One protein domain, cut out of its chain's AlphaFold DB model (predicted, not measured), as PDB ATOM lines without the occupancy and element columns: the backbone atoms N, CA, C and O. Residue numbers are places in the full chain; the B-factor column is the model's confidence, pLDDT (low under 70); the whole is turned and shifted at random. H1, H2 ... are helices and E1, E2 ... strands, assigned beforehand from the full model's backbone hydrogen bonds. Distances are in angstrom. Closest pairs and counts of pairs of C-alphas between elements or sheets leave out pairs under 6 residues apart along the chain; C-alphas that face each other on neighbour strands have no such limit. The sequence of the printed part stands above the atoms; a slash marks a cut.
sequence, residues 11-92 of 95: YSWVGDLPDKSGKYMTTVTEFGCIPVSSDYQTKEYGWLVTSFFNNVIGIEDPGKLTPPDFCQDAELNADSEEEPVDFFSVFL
ATOM      1  N   TYR A  11      94.716 116.787 155.333       97.12
ATOM      2  CA  TYR A  11      94.528 118.224 155.168       97.12
ATOM      3  C   TYR A  11      95.676 118.829 154.374       97.12
ATOM      4  O   TYR A  11      96.838 118.509 154.616       97.12
ATOM      5  N   SER A  12      95.334 119.737 153.463       97.50
ATOM      6  CA  SER A  12      96.302 120.489 152.671       97.50
ATOM      7  C   SER A  12      96.322 121.946 153.106       97.50
ATOM      8  O   SER A  12      95.291 122.619 153.114       97.50
ATOM      9  N   TRP A  13      97.514 122.435 153.423       96.62
ATOM     10  CA  TRP A  13      97.790 123.830 153.735       96.62
ATOM     11  C   TRP A  13      98.525 124.458 152.563       96.62
ATOM     12  O   TRP A  13      99.482 123.878 152.062       96.62
ATOM     13  N   VAL A  14      98.091 125.639 152.131       97.12
ATOM     14  CA  VAL A  14      98.694 126.372 151.010       97.12
ATOM     15  C   VAL A  14      99.088 127.759 151.490       97.12
ATOM     16  O   VAL A  14      98.323 128.410 152.201       97.12
ATOM     17  N   GLY A  15     100.258 128.231 151.074       96.19
ATOM     18  CA  GLY A  15     100.730 129.570 151.399       96.19
ATOM     19  C   GLY A  15     101.725 130.113 150.383       96.19
ATOM     20  O   GLY A  15     102.073 129.455 149.403       96.19
ATOM     21  N   ASP A  16     102.169 131.342 150.619       96.62
ATOM     22  CA  ASP A  16     103.256 131.962 149.864       96.62
ATOM     23  C   ASP A  16     104.588 131.707 150.579       96.62
ATOM     24  O   ASP A  16     104.654 131.712 151.812       96.62
ATOM     25  N   LEU A  17     105.652 131.477 149.809       92.75
ATOM     26  CA  LEU A  17     107.003 131.364 150.353       92.75
ATOM     27  C   LEU A  17     107.418 132.680 151.044       92.75
ATOM     28  O   LEU A  17     106.986 133.753 150.610       92.75
ATOM     29  N   PRO A  18     108.266 132.640 152.093       90.06
ATOM     30  CA  PRO A  18     108.645 133.838 152.853       90.06
ATOM     31  C   PRO A  18     109.265 134.956 152.004       90.06
ATOM     32  O   PRO A  18     109.017 136.137 152.240       90.06
ATOM     33  N   ASP A  19     110.038 134.586 150.986       90.38
ATOM     34  CA  ASP A  19     110.670 135.492 150.025       90.38
ATOM     35  C   ASP A  19     109.737 135.900 148.865       90.38
ATOM     36  O   ASP A  19     110.142 136.634 147.963       90.38
ATOM     37  N   LYS A  20     108.478 135.437 148.885       86.25
ATOM     38  CA  LYS A  20     107.454 135.622 147.846       86.25
ATOM     39  C   LYS A  20     107.888 135.140 146.458       86.25
ATOM     40  O   LYS A  20     107.339 135.588 145.451       86.25
ATOM     41  N   SER A  21     108.863 134.236 146.386       91.88
ATOM     42  CA  SER A  21     109.360 133.702 145.115       91.88
ATOM     43  C   SER A  21     108.385 132.731 144.445       91.88
ATOM     44  O   SER A  21     108.466 132.534 143.231       91.88
ATOM     45  N   GLY A  22     107.446 132.176 145.215       93.69
ATOM     46  CA  GLY A  22     106.450 131.214 144.768       93.69
ATOM     47  C   GLY A  22     105.482 130.829 145.886       93.69
ATOM     48  O   GLY A  22     105.416 131.478 146.933       93.69
ATOM     49  N   LYS A  23     104.723 129.760 145.655       96.50
ATOM     50  CA  LYS A  23     103.798 129.160 146.621       96.50
ATOM     51  C   LYS A  23     104.356 127.869 147.203       96.50
ATOM     52  O   LYS A  23     105.205 127.222 146.594       96.50
ATOM     53  N   TYR A  24     103.836 127.481 148.358       96.81
ATOM     54  CA  TYR A  24     104.028 126.150 148.913       96.81
ATOM     55  C   TYR A  24     102.681 125.500 149.216       96.81
ATOM     56  O   TYR A  24     101.695 126.184 149.502       96.81
ATOM     57  N   MET A  25     102.655 124.176 149.163       97.69
ATOM     58  CA  MET A  25     101.556 123.356 149.642       97.69
ATOM     59  C   MET A  25     102.127 122.220 150.485       97.69
ATOM     60  O   MET A  25     103.135 121.621 150.133       97.69
ATOM     61  N   THR A  26     101.515 121.941 151.629       97.31
ATOM     62  CA  THR A  26     101.886 120.808 152.475       97.31
ATOM     63  C   THR A  26     100.638 120.016 152.820       97.31
ATOM     64  O   THR A  26      99.635 120.582 153.260       97.31
ATOM     65  N   THR A  27     100.688 118.708 152.592       98.12
ATOM     66  CA  THR A  27      99.594 117.795 152.911       98.12
ATOM     67  C   THR A  27     100.019 116.900 154.056       98.12
ATOM     68  O   THR A  27     101.051 116.230 153.989       98.12
ATOM     69  N   VAL A  28      99.204 116.874 155.106       97.50
ATOM     70  CA  VAL A  28      99.437 116.086 156.318       97.50
ATOM     71  C   VAL A  28      98.227 115.217 156.629       97.50
ATOM     72  O   VAL A  28      97.103 115.539 156.239       97.50
ATOM     73  N   THR A  29      98.433 114.115 157.342       96.12
ATOM     74  CA  THR A  29      97.326 113.323 157.889       96.12
ATOM     75  C   THR A  29      96.544 114.134 158.924       96.12
ATOM     76  O   THR A  29      97.135 114.885 159.700       96.12
ATOM     77  N   GLU A  30      95.218 113.962 158.961       94.56
ATOM     78  CA  GLU A  30      94.350 114.615 159.960       94.56
ATOM     79  C   GLU A  30      94.804 114.276 161.384       94.56
ATOM     80  O   GLU A  30      94.960 115.146 162.239       94.56
ATOM     81  N   PHE A  31      95.077 112.995 161.621       91.19
ATOM     82  CA  PHE A  31      95.577 112.514 162.898       91.19
ATOM     83  C   PHE A  31      97.101 112.431 162.868       91.19
ATOM     84  O   PHE A  31      97.682 111.778 162.001       91.19
ATOM     85  N   GLY A  32      97.746 113.088 163.832       90.44
ATOM     86  CA  GLY A  32      99.197 113.046 164.027       90.44
ATOM     87  C   GLY A  32     100.009 113.994 163.143       90.44
ATOM     88  O   GLY A  32     101.220 114.059 163.333       90.44
ATOM     89  N   CYS A  33      99.376 114.736 162.224       94.38
ATOM     90  CA  CYS A  33     100.043 115.685 161.324       94.38
ATOM     91  C   CYS A  33     101.257 115.079 160.594       94.38
ATOM     92  O   CYS A  33     102.283 115.736 160.426       94.38
ATOM     93  N   ILE A  34     101.160 113.810 160.187       95.69
ATOM     94  CA  ILE A  34     102.256 113.102 159.526       95.69
ATOM     95  C   ILE A  34     102.330 113.601 158.077       95.69
ATOM     96  O   ILE A  34     101.297 113.615 157.402       95.69
ATOM     97  N   PRO A  35     103.508 114.014 157.580       96.56
ATOM     98  CA  PRO A  35     103.637 114.526 156.223       96.56
ATOM     99  C   PRO A  35     103.317 113.441 155.191       96.56
ATOM    100  O   PRO A  35     103.812 112.316 155.267       96.56
ATOM    101  N   VAL A  36     102.488 113.811 154.215       97.19
ATOM    102  CA  VAL A  36     102.143 113.009 153.033       97.19
ATOM    103  C   VAL A  36     102.852 113.581 151.809       97.19
ATOM    104  O   VAL A  36     103.488 112.840 151.058       97.19
ATOM    105  N   SER A  37     102.806 114.904 151.636       97.94
ATOM    106  CA  SER A  37     103.565 115.605 150.598       97.94
ATOM    107  C   SER A  37     103.970 117.015 151.016       97.94
ATOM    108  O   SER A  37     103.348 117.646 151.876       97.94
ATOM    109  N   SER A  38     105.029 117.504 150.379       97.25
ATOM    110  CA  SER A  38     105.444 118.899 150.421       97.25
ATOM    111  C   SER A  38     105.784 119.357 149.014       97.25
ATOM    112  O   SER A  38     106.631 118.765 148.345       97.25
ATOM    113  N   ASP A  39     105.133 120.431 148.599       97.06
ATOM    114  CA  ASP A  39     105.199 120.979 147.258       97.06
ATOM    115  C   ASP A  39     105.682 122.424 147.337       97.06
ATOM    116  O   ASP A  39     105.127 123.238 148.080       97.06
ATOM    117  N   TYR A  40     106.697 122.760 146.548       95.31
ATOM    118  CA  TYR A  40     107.261 124.104 146.495       95.31
ATOM    119  C   TYR A  40     107.369 124.577 145.056       95.31
ATOM    120  O   TYR A  40     107.886 123.874 144.191       95.31
ATOM    121  N   GLN A  41     106.895 125.788 144.793       95.38
ATOM    122  CA  GLN A  41     107.019 126.396 143.482       95.38
ATOM    123  C   GLN A  41     108.364 127.113 143.363       95.38
ATOM    124  O   GLN A  41     108.657 128.054 144.095       95.38
ATOM    125  N   THR A  42     109.154 126.692 142.386       90.94
ATOM    126  CA  THR A  42     110.416 127.308 141.985       90.94
ATOM    127  C   THR A  42     110.232 128.047 140.660       90.94
ATOM    128  O   THR A  42     109.370 127.699 139.848       90.94
ATOM    129  N   LYS A  43     111.052 129.077 140.418       88.69
ATOM    130  CA  LYS A  43     111.015 129.833 139.152       88.69
ATOM    131  C   LYS A  43     111.515 129.015 137.962       88.69
ATOM    132  O   LYS A  43     111.033 129.211 136.854       88.69
ATOM    133  N   GLU A  44     112.483 128.139 138.203       89.31
ATOM    134  CA  GLU A  44     113.197 127.405 137.159       89.31
ATOM    135  C   GLU A  44     112.483 126.109 136.764       89.31
ATOM    136  O   GLU A  44     112.333 125.828 135.578       89.31
ATOM    137  N   TYR A  45     111.969 125.361 137.744       88.12
ATOM    138  CA  TYR A  45     111.434 124.011 137.529       88.12
ATOM    139  C   TYR A  45     109.922 123.904 137.770       88.12
ATOM    140  O   TYR A  45     109.338 122.832 137.617       88.12
ATOM    141  N   GLY A  46     109.256 125.000 138.145       92.56
ATOM    142  CA  GLY A  46     107.847 124.971 138.529       92.56
ATOM    143  C   GLY A  46     107.651 124.261 139.870       92.56
ATOM    144  O   GLY A  46     108.371 124.548 140.826       92.56
ATOM    145  N   TRP A  47     106.664 123.369 139.971       93.88
ATOM    146  CA  TRP A  47     106.365 122.652 141.216       93.88
ATOM    147  C   TRP A  47     107.335 121.498 141.454       93.88
ATOM    148  O   TRP A  47     107.306 120.491 140.750       93.88
ATOM    149  N   LEU A  48     108.145 121.629 142.500       95.25
ATOM    150  CA  LEU A  48     108.918 120.537 143.065       95.25
ATOM    151  C   LEU A  48     108.054 119.822 144.105       95.25
ATOM    152  O   LEU A  48     107.697 120.413 145.125       95.25
ATOM    153  N   VAL A  49     107.716 118.566 143.833       95.69
ATOM    154  CA  VAL A  49     106.832 117.737 144.663       95.69
ATOM    155  C   VAL A  49     107.659 116.671 145.362       95.69
ATOM    156  O   VAL A  49     108.340 115.881 144.710       95.69
ATOM    157  N   THR A  50     107.577 116.620 146.688       96.75
ATOM    158  CA  THR A  50     108.185 115.560 147.500       96.75
ATOM    159  C   THR A  50     107.085 114.774 148.197       96.75
ATOM    160  O   THR A  50     106.274 115.352 148.917       96.75
ATOM    161  N   SER A  51     107.049 113.458 147.995       97.31
ATOM    162  CA  SER A  51     106.085 112.559 148.642       97.31
ATOM    163  C   SER A  51     106.761 111.709 149.712       97.31
ATOM    164  O   SER A  51     107.845 111.170 149.487       97.31
ATOM    165  N   PHE A  52     106.106 111.565 150.862       96.88
ATOM    166  CA  PHE A  52     106.637 110.859 152.025       96.88
ATOM    167  C   PHE A  52     105.851 109.571 152.271       96.88
ATOM    168  O   PHE A  52     104.626 109.582 152.392       96.88
ATOM    169  N   PHE A  53     106.565 108.452 152.376       94.88
ATOM    170  CA  PHE A  53     105.997 107.129 152.629       94.88
ATOM    171  C   PHE A  53     106.799 106.426 153.723       94.88
ATOM    172  O   PHE A  53     107.971 106.731 153.920       94.88
ATOM    173  N   ASN A  54     106.180 105.457 154.404       94.81
ATOM    174  CA  ASN A  54     106.824 104.666 155.462       94.81
ATOM    175  C   ASN A  54     107.450 105.533 156.571       94.81
ATOM    176  O   ASN A  54     108.539 105.240 157.061       94.81
ATOM    177  N   ASN A  55     106.763 106.613 156.951       91.12
ATOM    178  CA  ASN A  55     107.214 107.506 158.012       91.12
ATOM    179  C   ASN A  55     107.337 106.747 159.344       91.12
ATOM    180  O   ASN A  55     106.381 106.109 159.791       91.12
ATOM    181  N   VAL A  56     108.491 106.880 159.998       93.25
ATOM    182  CA  VAL A  56     108.733 106.430 161.373       93.25
ATOM    183  C   VAL A  56     108.913 107.669 162.243       93.25
ATOM    184  O   VAL A  56     109.634 108.593 161.873       93.25
ATOM    185  N   ILE A  57     108.224 107.723 163.385       91.25
ATOM    186  CA  ILE A  57     108.333 108.861 164.303       91.25
ATOM    187  C   ILE A  57     109.669 108.770 165.047       91.25
ATOM    188  O   ILE A  57     109.922 107.802 165.761       91.25
ATOM    189  N   GLY A  58     110.483 109.817 164.922       92.31
ATOM    190  CA  GLY A  58     111.809 109.890 165.532       92.31
ATOM    191  C   GLY A  58     112.908 109.335 164.626       92.31
ATOM    192  O   GLY A  58     112.724 109.171 163.424       92.31
ATOM    193  N   ILE A  59     114.078 109.088 165.211       94.62
ATOM    194  CA  ILE A  59     115.250 108.561 164.510       94.62
ATOM    195  C   ILE A  59     115.656 107.276 165.222       94.62
ATOM    196  O   ILE A  59     116.062 107.322 166.380       94.62
ATOM    197  N   GLU A  60     115.522 106.140 164.539       95.62
ATOM    198  CA  GLU A  60     115.839 104.824 165.117       95.62
ATOM    199  C   GLU A  60     117.335 104.667 165.414       95.62
ATOM    200  O   GLU A  60     117.709 104.097 166.436       95.62
ATOM    201  N   ASP A  61     118.187 105.196 164.531       95.44
ATOM    202  CA  ASP A  61     119.645 105.125 164.633       95.44
ATOM    203  C   ASP A  61     120.273 106.508 164.376       95.44
ATOM    204  O   ASP A  61     120.460 106.901 163.218       95.44
ATOM    205  N   PRO A  62     120.596 107.268 165.440       94.88
ATOM    206  CA  PRO A  62     121.227 108.581 165.325       94.88
ATOM    207  C   PRO A  62     122.611 108.562 164.663       94.88
ATOM    208  O   PRO A  62     123.026 109.588 164.127       94.88
ATOM    209  N   GLY A  63     123.319 107.423 164.660       94.81
ATOM    210  CA  GLY A  63     124.641 107.299 164.037       94.81
ATOM    211  C   GLY A  63     124.612 107.512 162.522       94.81
ATOM    212  O   GLY A  63     125.608 107.931 161.941       94.81
ATOM    213  N   LYS A  64     123.446 107.332 161.882       91.81
ATOM    214  CA  LYS A  64     123.235 107.629 160.453       91.81
ATOM    215  C   LYS A  64     123.302 109.117 160.111       91.81
ATOM    216  O   LYS A  64     123.359 109.457 158.933       91.81
ATOM    217  N   LEU A  65     123.263 109.998 161.112       93.31
ATOM    218  CA  LEU A  65     123.476 111.434 160.929       93.31
ATOM    219  C   LEU A  65     124.962 111.812 160.950       93.31
ATOM    220  O   LEU A  65     125.303 112.929 160.570       93.31
ATOM    221  N   THR A  66     125.843 110.918 161.409       91.31
ATOM    222  CA  THR A  66     127.289 111.134 161.364       91.31
ATOM    223  C   THR A  66     127.779 110.885 159.936       91.31
ATOM    224  O   THR A  66     127.571 109.788 159.412       91.31
ATOM    225  N   PRO A  67     128.417 111.874 159.282       89.25
ATOM    226  CA  PRO A  67     128.999 111.671 157.963       89.25
ATOM    227  C   PRO A  67     130.027 110.529 157.975       89.25
ATOM    228  O   PRO A  67     130.719 110.349 158.981       89.25
ATOM    229  N   PRO A  68     130.168 109.768 156.877       87.31
ATOM    230  CA  PRO A  68     131.212 108.756 156.757       87.31
ATOM    231  C   PRO A  68     132.627 109.337 156.909       87.31
ATOM    232  O   PRO A  68     132.864 110.491 156.561       87.31
ATOM    233  N   ASP A  69     133.596 108.514 157.321       89.25
ATOM    234  CA  ASP A  69     134.983 108.960 157.550       89.25
ATOM    235  C   ASP A  69     135.646 109.579 156.311       89.25
ATOM    236  O   ASP A  69     136.457 110.493 156.432       89.25
ATOM    237  N   PHE A  70     135.264 109.145 155.106       84.62
ATOM    238  CA  PHE A  70     135.791 109.717 153.864       84.62
ATOM    239  C   PHE A  70     135.334 111.169 153.616       84.62
ATOM    240  O   PHE A  70     135.860 111.817 152.717       84.62
ATOM    241  N   CYS A  71     134.359 111.682 154.378       85.19
ATOM    242  CA  CYS A  71     133.904 113.070 154.293       85.19
ATOM    243  C   CYS A  71     134.736 114.049 155.138       85.19
ATOM    244  O   CYS A  71     134.513 115.248 155.010       85.19
ATOM    245  N   GLN A  72     135.649 113.587 156.006       79.75
ATOM    246  CA  GLN A  72     136.353 114.459 156.968       79.75
ATOM    247  C   GLN A  72     137.163 115.577 156.296       79.75
ATOM    248  O   GLN A  72     137.143 116.708 156.774       79.75
ATOM    249  N   ASP A  73     137.794 115.267 155.163       78.25
ATOM    250  CA  ASP A  73     138.607 116.203 154.376       78.25
ATOM    251  C   ASP A  73     137.925 116.583 153.053       78.25
ATOM    252  O   ASP A  73     138.585 117.008 152.106       78.25
ATOM    253  N   ALA A  74     136.607 116.374 152.942       77.50
ATOM    254  CA  ALA A  74     135.884 116.759 151.741       77.50
ATOM    255  C   ALA A  74     135.903 118.289 151.621       77.50
ATOM    256  O   ALA A  74     135.197 118.994 152.344       77.50
ATOM    257  N   GLU A  75     136.725 118.799 150.706       72.50
ATOM    258  CA  GLU A  75     136.733 120.214 150.370       72.50
ATOM    259  C   GLU A  75     135.372 120.576 149.765       72.50
ATOM    260  O   GLU A  75     134.944 120.053 148.734       72.50
ATOM    261  N   LEU A  76     134.648 121.461 150.452       66.88
ATOM    262  CA  LEU A  76     133.481 122.102 149.873       66.88
ATOM    263  C   LEU A  76     134.002 123.078 148.822       66.88
ATOM    264  O   LEU A  76     134.428 124.183 149.147       66.88
ATOM    265  N   ASN A  77     133.927 122.665 147.564       63.44
ATOM    266  CA  ASN A  77     134.182 123.454 146.358       63.44
ATOM    267  C   ASN A  77     133.187 124.631 146.178       63.44
ATOM    268  O   ASN A  77     132.786 124.966 145.071       63.44
ATOM    269  N   ALA A  78     132.734 125.257 147.268       58.84
ATOM    270  CA  ALA A  78     131.802 126.380 147.243       58.84
ATOM    271  C   ALA A  78     132.435 127.655 146.654       58.84
ATOM    272  O   ALA A  78     131.716 128.467 146.077       58.84
ATOM    273  N   ASP A  79     133.764 127.791 146.762       55.34
ATOM    274  CA  ASP A  79     134.548 128.931 146.261       55.34
ATOM    275  C   ASP A  79     135.442 128.576 145.051       55.34
ATOM    276  O   ASP A  79     136.180 129.428 144.551       55.34
ATOM    277  N   SER A  80     135.419 127.327 144.573       57.84
ATOM    278  CA  SER A  80     136.168 126.922 143.377       57.84
ATOM    279  C   SER A  80     135.388 127.269 142.108       57.84
ATOM    280  O   SER A  80     134.174 127.097 142.066       57.84
ATOM    281  N   GLU A  81     136.079 127.667 141.039       60.69
ATOM    282  CA  GLU A  81     135.472 127.872 139.709       60.69
ATOM    283  C   GLU A  81     134.996 126.559 139.043       60.69
ATOM    284  O   GLU A  81     134.452 126.585 137.939       60.69
ATOM    285  N   GLU A  82     135.203 125.405 139.687       62.81
ATOM    286  CA  GLU A  82     134.752 124.101 139.205       62.81
ATOM    287  C   GLU A  82     133.242 123.927 139.422       62.81
ATOM    288  O   GLU A  82     132.736 124.088 140.533       62.81
ATOM    289  N   GLU A  83     132.511 123.583 138.356       63.38
ATOM    290  CA  GLU A  83     131.071 123.329 138.447       63.38
ATOM    291  C   GLU A  83     130.786 122.183 139.437       63.38
ATOM    292  O   GLU A  83     131.425 121.126 139.353       63.38
ATOM    293  N   PRO A  84     129.821 122.348 140.364       61.31
ATOM    294  CA  PRO A  84     129.479 121.306 141.316       61.31
ATOM    295  C   PRO A  84     129.041 120.047 140.569       61.31
ATOM    296  O   PRO A  84     128.167 120.076 139.699       61.31
ATOM    297  N   VAL A  85     129.668 118.927 140.918       66.25
ATOM    298  CA  VAL A  85     129.417 117.644 140.269       66.25
ATOM    299  C   VAL A  85     128.021 117.166 140.668       66.25
ATOM    300  O   VAL A  85     127.794 116.734 141.797       66.25
ATOM    301  N   ASP A  86     127.065 117.277 139.749       67.75
ATOM    302  CA  ASP A  86     125.694 116.820 139.966       67.75
ATOM    303  C   ASP A  86     125.672 115.299 140.186       67.75
ATOM    304  O   ASP A  86     126.307 114.545 139.445       67.75
ATOM    305  N   PHE A  87     124.914 114.819 141.173       67.62
ATOM    306  CA  PHE A  87     124.748 113.392 141.456       67.62
ATOM    307  C   PHE A  87     124.314 112.609 140.206       67.62
ATOM    308  O   PHE A  87     124.758 111.478 139.996       67.62
ATOM    309  N   PHE A  88     123.508 113.213 139.324       66.62
ATOM    310  CA  PHE A  88     123.077 112.566 138.082       66.62
ATOM    311  C   PHE A  88     124.208 112.359 137.067       66.62
ATOM    312  O   PHE A  88     124.120 111.444 136.245       66.62
ATOM    313  N   SER A  89     125.301 113.123 137.147       69.31
ATOM    314  CA  SER A  89     126.473 112.948 136.275       69.31
ATOM    315  C   SER A  89     127.172 111.595 136.476       69.31
ATOM    316  O   SER A  89     127.750 111.052 135.536       69.31
ATOM    317  N   VAL A  90     127.050 110.995 137.668       66.69
ATOM    318  CA  VAL A  90     127.585 109.657 137.974       66.69
ATOM    319  C   VAL A  90     126.842 108.567 137.192       66.69
ATOM    320  O   VAL A  90     127.435 107.561 136.798       66.69
ATOM    321  N   PHE A  91     125.548 108.766 136.937       70.50
ATOM    322  CA  PHE A  91     124.685 107.782 136.274       70.50
ATOM    323  C   PHE A  91     124.551 108.030 134.773       70.50
ATOM    324  O   PHE A  91     124.371 107.089 133.999       70.50
ATOM    325  N   LEU A  92     124.667 109.285 134.347       64.06
ATOM    326  CA  LEU A  92     124.583 109.685 132.951       64.06
ATOM    327  C   LEU A  92     125.992 109.775 132.361       64.06
ATOM    328  O   LEU A  92     126.540 110.859 132.170       64.06
TER     329      LEU A  92
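What this domain is: This is residues 11 to 92 of the 95 residues of an uncharacterized protein of Perca fluviatilis (UniProt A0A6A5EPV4). A small antiparallel sheet, E1 E2 E3 E4 in that order, makes a slab at one end, and from E4 a long loose tail with two short helices, H1 then H2, arches away; its residues 58 to 75, 78 to 83 and 86 to 92 stand free. The printed part has 82 residues, under half in named elements, class mixed. It is only just extended, close to loose, with radius of gyration of the C-alphas 17.8 A and spans of 44 by 36 by 28 A.

Where its parts are: Find C-alpha 11 at (94.528, 118.224, 155.168), where E1, residues 11 to 16, begins, 17.1 A long. Next come E2, residues 23 to 29, 20.5 A; E3, 35 to 42, 20.3 A; E4, 46 to 51, 16.1 A; H1, 62 to 65; and H2, 87 to 91, ending at (124.685, 107.782, 136.274).

How they stand to each other: The strands form a meander, each the antiparallel neighbour of the one before, in three hairpins. Within hydrogen-bond range, find N 13 and O 26, 2.8 A; N 25 and O 39, 2.9 A; N 40 and O 48, 2.9 A. H1 and H2 are apart and not on the sheet. H1 is too short for an O i to N i+4 pair; H2 has 0 of 1 within range, but 2 of 2 O i to N i+3.

The domain as a whole: The farthest C-alphas, Phe 31 and Glu 81, are 48.6 A apart. The printed part has no cut; the link H1 to H2 is long. Residues 76 to 90 and 92 have pLDDT under 70.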